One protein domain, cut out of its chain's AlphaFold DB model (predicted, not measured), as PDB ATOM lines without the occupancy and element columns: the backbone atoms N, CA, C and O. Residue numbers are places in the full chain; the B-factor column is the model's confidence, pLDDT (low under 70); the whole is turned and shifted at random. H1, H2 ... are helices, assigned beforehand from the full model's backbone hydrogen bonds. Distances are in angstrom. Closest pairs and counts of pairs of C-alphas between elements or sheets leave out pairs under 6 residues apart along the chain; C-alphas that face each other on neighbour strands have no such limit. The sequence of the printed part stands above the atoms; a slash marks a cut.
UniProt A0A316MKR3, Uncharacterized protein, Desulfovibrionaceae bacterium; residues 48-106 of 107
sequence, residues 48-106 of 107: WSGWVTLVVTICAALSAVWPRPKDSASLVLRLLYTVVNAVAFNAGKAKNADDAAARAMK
ATOM      1  N   TRP A  48     -16.151 -58.147 -28.674       87.12
ATOM      2  CA  TRP A  48     -16.876 -57.196 -27.828       87.12
ATOM      3  C   TRP A  48     -16.539 -57.345 -26.337       87.12
ATOM      4  O   TRP A  48     -16.296 -56.355 -25.650       87.12
ATOM      5  N   SER A  49     -16.474 -58.578 -25.826       85.81
ATOM      6  CA  SER A  49     -16.083 -58.840 -24.434       85.81
ATOM      7  C   SER A  49     -14.650 -58.389 -24.143       85.81
ATOM      8  O   SER A  49     -14.385 -57.857 -23.062       85.81
ATOM      9  N   GLY A  50     -13.740 -58.537 -25.109       86.88
ATOM     10  CA  GLY A  50     -12.380 -58.017 -25.023       86.88
ATOM     11  C   GLY A  50     -12.342 -56.490 -24.926       86.88
ATOM     12  O   GLY A  50     -11.669 -55.954 -24.048       86.88
ATOM     13  N   TRP A  51     -13.134 -55.783 -25.736       87.56
ATOM     14  CA  TRP A  51     -13.261 -54.321 -25.659       87.56
ATOM     15  C   TRP A  51     -13.833 -53.840 -24.326       87.56
ATOM     16  O   TRP A  51     -13.294 -52.912 -23.721       87.56
ATOM     17  N   VAL A  52     -14.882 -54.497 -23.826       89.88
ATOM     18  CA  VAL A  52     -15.436 -54.202 -22.496       89.88
ATOM     19  C   VAL A  52     -14.366 -54.395 -21.417       89.88
ATOM     20  O   VAL A  52     -14.203 -53.536 -20.551       89.88
ATOM     21  N   THR A  53     -13.595 -55.481 -21.497       89.44
ATOM     22  CA  THR A  53     -12.511 -55.774 -20.548       89.44
ATOM     23  C   THR A  53     -11.414 -54.714 -20.601       89.44
ATOM     24  O   THR A  53     -10.986 -54.232 -19.552       89.44
ATOM     25  N   LEU A  54     -10.996 -54.302 -21.801       88.06
ATOM     26  CA  LEU A  54     -10.002 -53.248 -22.002       88.06
ATOM     27  C   LEU A  54     -10.449 -51.929 -21.359       88.06
ATOM     28  O   LEU A  54      -9.710 -51.348 -20.564       88.06
ATOM     29  N   VAL A  55     -11.677 -51.485 -21.639       90.81
ATOM     30  CA  VAL A  55     -12.229 -50.232 -21.096       90.81
ATOM     31  C   VAL A  55     -12.313 -50.275 -19.569       90.81
ATOM     32  O   VAL A  55     -11.878 -49.331 -18.903       90.81
ATOM     33  N   VAL A  56     -12.830 -51.369 -19.000       93.69
ATOM     34  CA  VAL A  56     -12.912 -51.542 -17.541       93.69
ATOM     35  C   VAL A  56     -11.518 -51.561 -16.913       93.69
ATOM     36  O   VAL A  56     -11.313 -50.915 -15.888       93.69
ATOM     37  N   THR A  57     -10.544 -52.222 -17.542       91.75
ATOM     38  CA  THR A  57      -9.162 -52.314 -17.042       91.75
ATOM     39  C   THR A  57      -8.477 -50.951 -17.033       91.75
ATOM     40  O   THR A  57      -7.873 -50.579 -16.027       91.75
ATOM     41  N   ILE A  58      -8.624 -50.164 -18.103       91.12
ATOM     42  CA  ILE A  58      -8.102 -48.793 -18.160       91.12
ATOM     43  C   ILE A  58      -8.746 -47.935 -17.065       91.12
ATOM     44  O   ILE A  58      -8.043 -47.253 -16.322       91.12
ATOM     45  N   CYS A  59     -10.072 -48.000 -16.908       92.44
ATOM     46  CA  CYS A  59     -10.765 -47.243 -15.865       92.44
ATOM     47  C   CYS A  59     -10.322 -47.665 -14.459       92.44
ATOM     48  O   CYS A  59     -10.136 -46.809 -13.598       92.44
ATOM     49  N   ALA A  60     -10.115 -48.963 -14.225       91.56
ATOM     50  CA  ALA A  60      -9.614 -49.483 -12.959       91.56
ATOM     51  C   ALA A  60      -8.202 -48.965 -12.658       91.56
ATOM     52  O   ALA A  60      -7.974 -48.435 -11.569       91.56
ATOM     53  N   ALA A  61      -7.291 -49.030 -13.633       90.94
ATOM     54  CA  ALA A  61      -5.933 -48.508 -13.503       90.94
ATOM     55  C   ALA A  61      -5.928 -47.001 -13.206       90.94
ATOM     56  O   ALA A  61      -5.275 -46.560 -12.262       90.94
ATOM     57  N   LEU A  62      -6.721 -46.216 -13.944       90.94
ATOM     58  CA  LEU A  62      -6.876 -44.784 -13.688       90.94
ATOM     59  C   LEU A  62      -7.442 -44.530 -12.287       90.94
ATOM     60  O   LEU A  62      -6.897 -43.719 -11.547       90.94
ATOM     61  N   SER A  63      -8.483 -45.257 -11.876       91.19
ATOM     62  CA  SER A  63      -9.111 -45.081 -10.558       91.19
ATOM     63  C   SER A  63      -8.170 -45.351  -9.379       91.19
ATOM     64  O   SER A  63      -8.387 -44.815  -8.294       91.19
ATOM     65  N   ALA A  64      -7.120 -46.153  -9.584       89.00
ATOM     66  CA  ALA A  64      -6.137 -46.467  -8.554       89.00
ATOM     67  C   ALA A  64      -5.168 -45.308  -8.273       89.00
ATOM     68  O   ALA A  64      -4.659 -45.200  -7.160       89.00
ATOM     69  N   VAL A  65      -4.914 -44.451  -9.266       88.00
ATOM     70  CA  VAL A  65      -3.907 -43.378  -9.181       88.00
ATOM     71  C   VAL A  65      -4.498 -41.976  -9.279       88.00
ATOM     72  O   VAL A  65      -3.814 -41.003  -8.971       88.00
ATOM     73  N   TRP A  66      -5.753 -41.843  -9.714       88.44
ATOM     74  CA  TRP A  66      -6.369 -40.547  -9.970       88.44
ATOM     75  C   TRP A  66      -6.909 -39.918  -8.676       88.44
ATOM     76  O   TRP A  66      -7.887 -40.423  -8.112       88.44
ATOM     77  N   PRO A  67      -6.341 -38.794  -8.199       85.38
ATOM     78  CA  PRO A  67      -6.822 -38.139  -6.992       85.38
ATOM     79  C   PRO A  67      -8.165 -37.447  -7.237       85.38
ATOM     80  O   PRO A  67      -8.428 -36.925  -8.323       85.38
ATOM     81  N   ARG A  68      -9.007 -37.384  -6.202       88.44
ATOM     82  CA  ARG A  68     -10.283 -36.663  -6.254       88.44
ATOM     83  C   ARG A  68     -10.066 -35.218  -6.744       88.44
ATOM     84  O   ARG A  68      -9.271 -34.487  -6.146       88.44
ATOM     85  N   PRO A  69     -10.781 -34.764  -7.789       88.62
ATOM     86  CA  PRO A  69     -10.744 -33.367  -8.203       88.62
ATOM     87  C   PRO A  69     -11.237 -32.438  -7.085       88.62
ATOM     88  O   PRO A  69     -12.176 -32.770  -6.361       88.62
ATOM     89  N   LYS A  70     -10.640 -31.244  -6.978       88.00
ATOM     90  CA  LYS A  70     -11.100 -30.197  -6.049       88.00
ATOM     91  C   LYS A  70     -12.549 -29.803  -6.354       88.00
ATOM     92  O   LYS A  70     -12.973 -29.836  -7.508       88.00
ATOM     93  N   ASP A  71     -13.284 -29.332  -5.350       86.38
ATOM     94  CA  ASP A  71     -14.672 -28.889  -5.549       86.38
ATOM     95  C   ASP A  71     -14.790 -27.655  -6.462       86.38
ATOM     96  O   ASP A  71     -15.813 -27.481  -7.123       86.38
ATOM     97  N   SER A  72     -13.717 -26.862  -6.572       89.81
ATOM     98  CA  SER A  72     -13.581 -25.751  -7.523       89.81
ATOM     99  C   SER A  72     -13.164 -26.172  -8.939       89.81
ATOM    100  O   SER A  72     -13.090 -25.322  -9.825       89.81
ATOM    101  N   ALA A  73     -12.864 -27.455  -9.176       90.56
ATOM    102  CA  ALA A  73     -12.522 -27.945 -10.506       90.56
ATOM    103  C   ALA A  73     -13.734 -27.906 -11.448       90.56
ATOM    104  O   ALA A  73     -14.889 -27.924 -11.014       90.56
ATOM    105  N   SER A  74     -13.462 -27.901 -12.757       94.31
ATOM    106  CA  SER A  74     -14.510 -27.868 -13.777       94.31
ATOM    107  C   SER A  74     -15.487 -29.040 -13.626       94.31
ATOM    108  O   SER A  74     -15.108 -30.167 -13.287       94.31
ATOM    109  N   LEU A  75     -16.765 -28.779 -13.920       89.44
ATOM    110  CA  LEU A  75     -17.822 -29.790 -13.845       89.44
ATOM    111  C   LEU A  75     -17.494 -31.017 -14.707       89.44
ATOM    112  O   LEU A  75     -17.734 -32.147 -14.290       89.44
ATOM    113  N   VAL A  76     -16.885 -30.790 -15.873       92.00
ATOM    114  CA  VAL A  76     -16.461 -31.841 -16.805       92.00
ATOM    115  C   VAL A  76     -15.462 -32.794 -16.151       92.00
ATOM    116  O   VAL A  76     -15.642 -34.006 -16.222       92.00
ATOM    117  N   LEU A  77     -14.446 -32.272 -15.458       87.62
ATOM    118  CA  LEU A  77     -13.424 -33.102 -14.817       87.62
ATOM    119  C   LEU A  77     -14.005 -33.928 -13.661       87.62
ATOM    120  O   LEU A  77     -13.674 -35.101 -13.493       87.62
ATOM    121  N   ARG A  78     -14.910 -33.328 -12.882       90.12
ATOM    122  CA  ARG A  78     -15.614 -34.004 -11.780       90.12
ATOM    123  C   ARG A  78     -16.534 -35.113 -12.295       90.12
ATOM    124  O   ARG A  78     -16.594 -36.197 -11.707       90.12
ATOM    125  N   LEU A  79     -17.218 -34.862 -13.410       91.38
ATOM    126  CA  LEU A  79     -18.059 -35.855 -14.069       91.38
ATOM    127  C   LEU A  79     -17.217 -37.007 -14.624       91.38
ATOM    128  O   LEU A  79     -17.548 -38.164 -14.377       91.38
ATOM    129  N   LEU A  80     -16.101 -36.703 -15.293       90.88
ATOM    130  CA  LEU A  80     -15.181 -37.710 -15.821       90.88
ATOM    131  C   LEU A  80     -14.634 -38.608 -14.706       90.88
ATOM    132  O   LEU A  80     -14.680 -39.828 -14.824       90.88
ATOM    133  N   TYR A  81     -14.204 -38.020 -13.589       91.81
ATOM    134  CA  TYR A  81     -13.758 -38.776 -12.418       91.81
ATOM    135  C   TYR A  81     -14.839 -39.729 -11.889       91.81
ATOM    136  O   TYR A  81     -14.567 -40.892 -11.588       91.81
ATOM    137  N   THR A  82     -16.084 -39.252 -11.808       91.12
ATOM    138  CA  THR A  82     -17.224 -40.062 -11.353       91.12
ATOM    139  C   THR A  82     -17.497 -41.221 -12.309       91.12
ATOM    140  O   THR A  82     -17.715 -42.350 -11.874       91.12
ATOM    141  N   VAL A  83     -17.443 -40.952 -13.614       91.44
ATOM    142  CA  VAL A  83     -17.623 -41.942 -14.677       91.44
ATOM    143  C   VAL A  83     -16.543 -43.023 -14.621       91.44
ATOM    144  O   VAL A  83     -16.881 -44.204 -14.586       91.44
ATOM    145  N   VAL A  84     -15.267 -42.638 -14.543       92.81
ATOM    146  CA  VAL A  84     -14.136 -43.577 -14.460       92.81
ATOM    147  C   VAL A  84     -14.289 -44.495 -13.249       92.81
ATOM    148  O   VAL A  84     -14.204 -45.713 -13.380       92.81
ATOM    149  N   ASN A  85     -14.607 -43.935 -12.079       92.06
ATOM    150  CA  ASN A  85     -14.813 -44.734 -10.871       92.06
ATOM    151  C   ASN A  85     -16.068 -45.615 -10.936       92.06
ATOM    152  O   ASN A  85     -16.092 -46.676 -10.318       92.06
ATOM    153  N   ALA A  86     -17.107 -45.221 -11.672       92.44
ATOM    154  CA  ALA A  86     -18.282 -46.062 -11.881       92.44
ATOM    155  C   ALA A  86     -17.972 -47.256 -12.797       92.44
ATOM    156  O   ALA A  86     -18.305 -48.386 -12.447       92.44
ATOM    157  N   VAL A  87     -17.293 -47.019 -13.925       91.38
ATOM    158  CA  VAL A  87     -16.884 -48.069 -14.877       91.38
ATOM    159  C   VAL A  87     -15.889 -49.040 -14.245       91.38
ATOM    160  O   VAL A  87     -15.969 -50.242 -14.472       91.38
ATOM    161  N   ALA A  88     -14.999 -48.537 -13.390       91.38
ATOM    162  CA  ALA A  88     -14.065 -49.345 -12.611       91.38
ATOM    163  C   ALA A  88     -14.719 -50.144 -11.467       91.38
ATOM    164  O   ALA A  88     -14.011 -50.809 -10.715       91.38
ATOM    165  N   PHE A  89     -16.035 -50.020 -11.254       93.00
ATOM    166  CA  PHE A  89     -16.727 -50.537 -10.065       93.00
ATOM    167  C   PHE A  89     -16.113 -50.047  -8.734       93.00
ATOM    168  O   PHE A  89     -16.232 -50.691  -7.692       93.00
ATOM    169  N   ASN A  90     -15.483 -48.870  -8.752       91.62
ATOM    170  CA  ASN A  90     -14.737 -48.277  -7.642       91.62
ATOM    171  C   ASN A  90     -15.486 -47.126  -6.936       91.62
ATOM    172  O   ASN A  90     -14.987 -46.568  -5.962       91.62
ATOM    173  N   ALA A  91     -16.696 -46.768  -7.382       87.00
ATOM    174  CA  ALA A  91     -17.439 -45.603  -6.885       87.00
ATOM    175  C   ALA A  91     -17.613 -45.565  -5.353       87.00
ATOM    176  O   ALA A  91     -17.504 -44.501  -4.751       87.00
ATOM    177  N   GLY A  92     -17.852 -46.710  -4.703       85.88
ATOM    178  CA  GLY A  92     -17.969 -46.774  -3.240       85.88
ATOM    179  C   GLY A  92     -16.649 -46.475  -2.521       85.88
ATOM    180  O   GLY A  92     -16.628 -45.706  -1.565       85.88
ATOM    181  N   LYS A  93     -15.535 -47.028  -3.015       86.31
ATOM    182  CA  LYS A  93     -14.204 -46.792  -2.443       86.31
ATOM    183  C   LYS A  93     -13.764 -45.344  -2.645       86.31
ATOM    184  O   LYS A  93     -13.249 -44.745  -1.709       86.31
ATOM    185  N   ALA A  94     -14.023 -44.783  -3.828       86.62
ATOM    186  CA  ALA A  94     -13.761 -43.377  -4.115       86.62
ATOM    187  C   ALA A  94     -14.507 -42.469  -3.126       86.62
ATOM    188  O   ALA A  94     -13.880 -41.670  -2.443       86.62
ATOM    189  N   LYS A  95     -15.816 -42.685  -2.929       87.75
ATOM    190  CA  LYS A  95     -16.601 -41.924  -1.944       87.75
ATOM    191  C   LYS A  95     -16.067 -42.058  -0.518       87.75
ATOM    192  O   LYS A  95     -15.976 -41.064   0.189       87.75
ATOM    193  N   ASN A  96     -15.683 -43.264  -0.100       87.50
ATOM    194  CA  ASN A  96     -15.116 -43.473   1.234       87.50
ATOM    195  C   ASN A  96     -13.790 -42.718   1.420       87.50
ATOM    196  O   ASN A  96     -13.556 -42.148   2.485       87.50
ATOM    197  N   ALA A  97     -12.930 -42.701   0.397       85.44
ATOM    198  CA  ALA A  97     -11.684 -41.939   0.412       85.44
ATOM    199  C   ALA A  97     -11.948 -40.423   0.437       85.44
ATOM    200  O   ALA A  97     -11.308 -39.698   1.201       85.44
ATOM    201  N   ASP A  98     -12.933 -39.960  -0.332       85.75
ATOM    202  CA  ASP A  98     -13.347 -38.558  -0.393       85.75
ATOM    203  C   ASP A  98     -13.882 -38.063   0.958       85.75
ATOM    204  O   ASP A  98     -13.487 -36.994   1.432       85.75
ATOM    205  N   ASP A  99     -14.746 -38.854   1.600       86.62
ATOM    206  CA  ASP A  99     -15.317 -38.553   2.913       86.62
ATOM    207  C   ASP A  99     -14.240 -38.557   4.007       86.62
ATOM    208  O   ASP A  99     -14.245 -37.692   4.886       86.62
ATOM    209  N   ALA A 100     -13.297 -39.502   3.958       85.75
ATOM    210  CA  ALA A 100     -12.167 -39.550   4.884       85.75
ATOM    211  C   ALA A 100     -11.272 -38.307   4.749       85.75
ATOM    212  O   ALA A 100     -10.938 -37.681   5.756       85.75
ATOM    213  N   ALA A 101     -10.953 -37.895   3.519       84.06
ATOM    214  CA  ALA A 101     -10.184 -36.680   3.258       84.06
ATOM    215  C   ALA A 101     -10.920 -35.417   3.744       84.06
ATOM    216  O   ALA A 101     -10.317 -34.543   4.369       84.06
ATOM    217  N   ALA A 102     -12.236 -35.337   3.527       83.44
ATOM    218  CA  ALA A 102     -13.051 -34.221   4.003       83.44
ATOM    219  C   ALA A 102     -13.123 -34.146   5.539       83.44
ATOM    220  O   ALA A 102     -13.191 -33.052   6.096       83.44
ATOM    221  N   ARG A 103     -13.112 -35.292   6.233       85.00
ATOM    222  CA  ARG A 103     -13.032 -35.346   7.704       85.00
ATOM    223  C   ARG A 103     -11.664 -34.908   8.215       85.00
ATOM    224  O   ARG A 103     -11.615 -34.142   9.167       85.00
ATOM    225  N   ALA A 104     -10.582 -35.347   7.571       81.50
ATOM    226  CA  ALA A 104      -9.221 -34.972   7.952       81.50
ATOM    227  C   ALA A 104      -8.968 -33.459   7.844       81.50
ATOM    228  O   ALA A 104      -8.237 -32.911   8.653       81.50
ATOM    229  N   MET A 105      -9.606 -32.773   6.890       77.88
ATOM    230  CA  MET A 105      -9.489 -31.317   6.720       77.88
ATOM    231  C   MET A 105     -10.296 -30.497   7.749       77.88
ATOM    232  O   MET A 105     -10.160 -29.278   7.801       77.88
ATOM    233  N   LYS A 106     -11.184 -31.136   8.525       72.56
ATOM    234  CA  LYS A 106     -12.011 -30.480   9.557       72.56
ATOM    235  C   LYS A 106     -11.414 -30.560  10.967       72.56
ATOM    236  O   LYS A 106     -11.994 -29.967  11.876       72.56
TER     237      LYS A 106
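AT A GLANCE: This is residues 48 to 106 of the 107 residues of an uncharacterized protein of Desulfovibrionaceae bacterium (UniProt A0A316MKR3). Two helices, H1 and H3, run along the long axis, displaced lengthwise so that together they make a rod, and H2 slants off its side from where they come near each other. Residues 71 to 76, at the far end of H2, stick out. The 59 printed residues hold three named helices, H1, H2, H3, and no named strand: all helix. The whole is only just loose, close to compact, with a radius of gyration of the C-alphas of 12.7 A, spanning 46 by 21 by 15 A.

IN THESE COORDINATES: H1, residues 48 to 65, begins at C-alpha 48 (-16.876, -57.196, -27.828) and is 26.6 A long. H2, residues 75 to 87, is 18.3 A. H3, residues 91 to 104, is 20.0 A and ends at C-alpha 104 (-9.221, -34.972, 7.952).

HOW THE PARTS SIT: H1, with residues 56 to 63 alone, touches residues 84 to 87 of H2, opposite ways at a steep tilt of 61 degrees; their closest C-alphas, of Cys 59 and Val 84, are 5.2 A apart. H2 and H3 touch only at the corner, and only just, with 3 pairs of C-alphas within 8 A, the closest those of Asn 85 and Ala 91 at 4.9 A. H1 and H3 are only just apart, at 8.1 A. Each O i to N i+4 pair is within hydrogen-bond range in H2 and H3, and 13 of 14 in H1.

THE WHOLE: The C-alphas farthest apart, of Trp 48 and Lys 106, are 46.2 A apart. The printed part has no cut; the link H1 to H2 is short, H2 to H3 tight. No printed residue is under 70 in pLDDT.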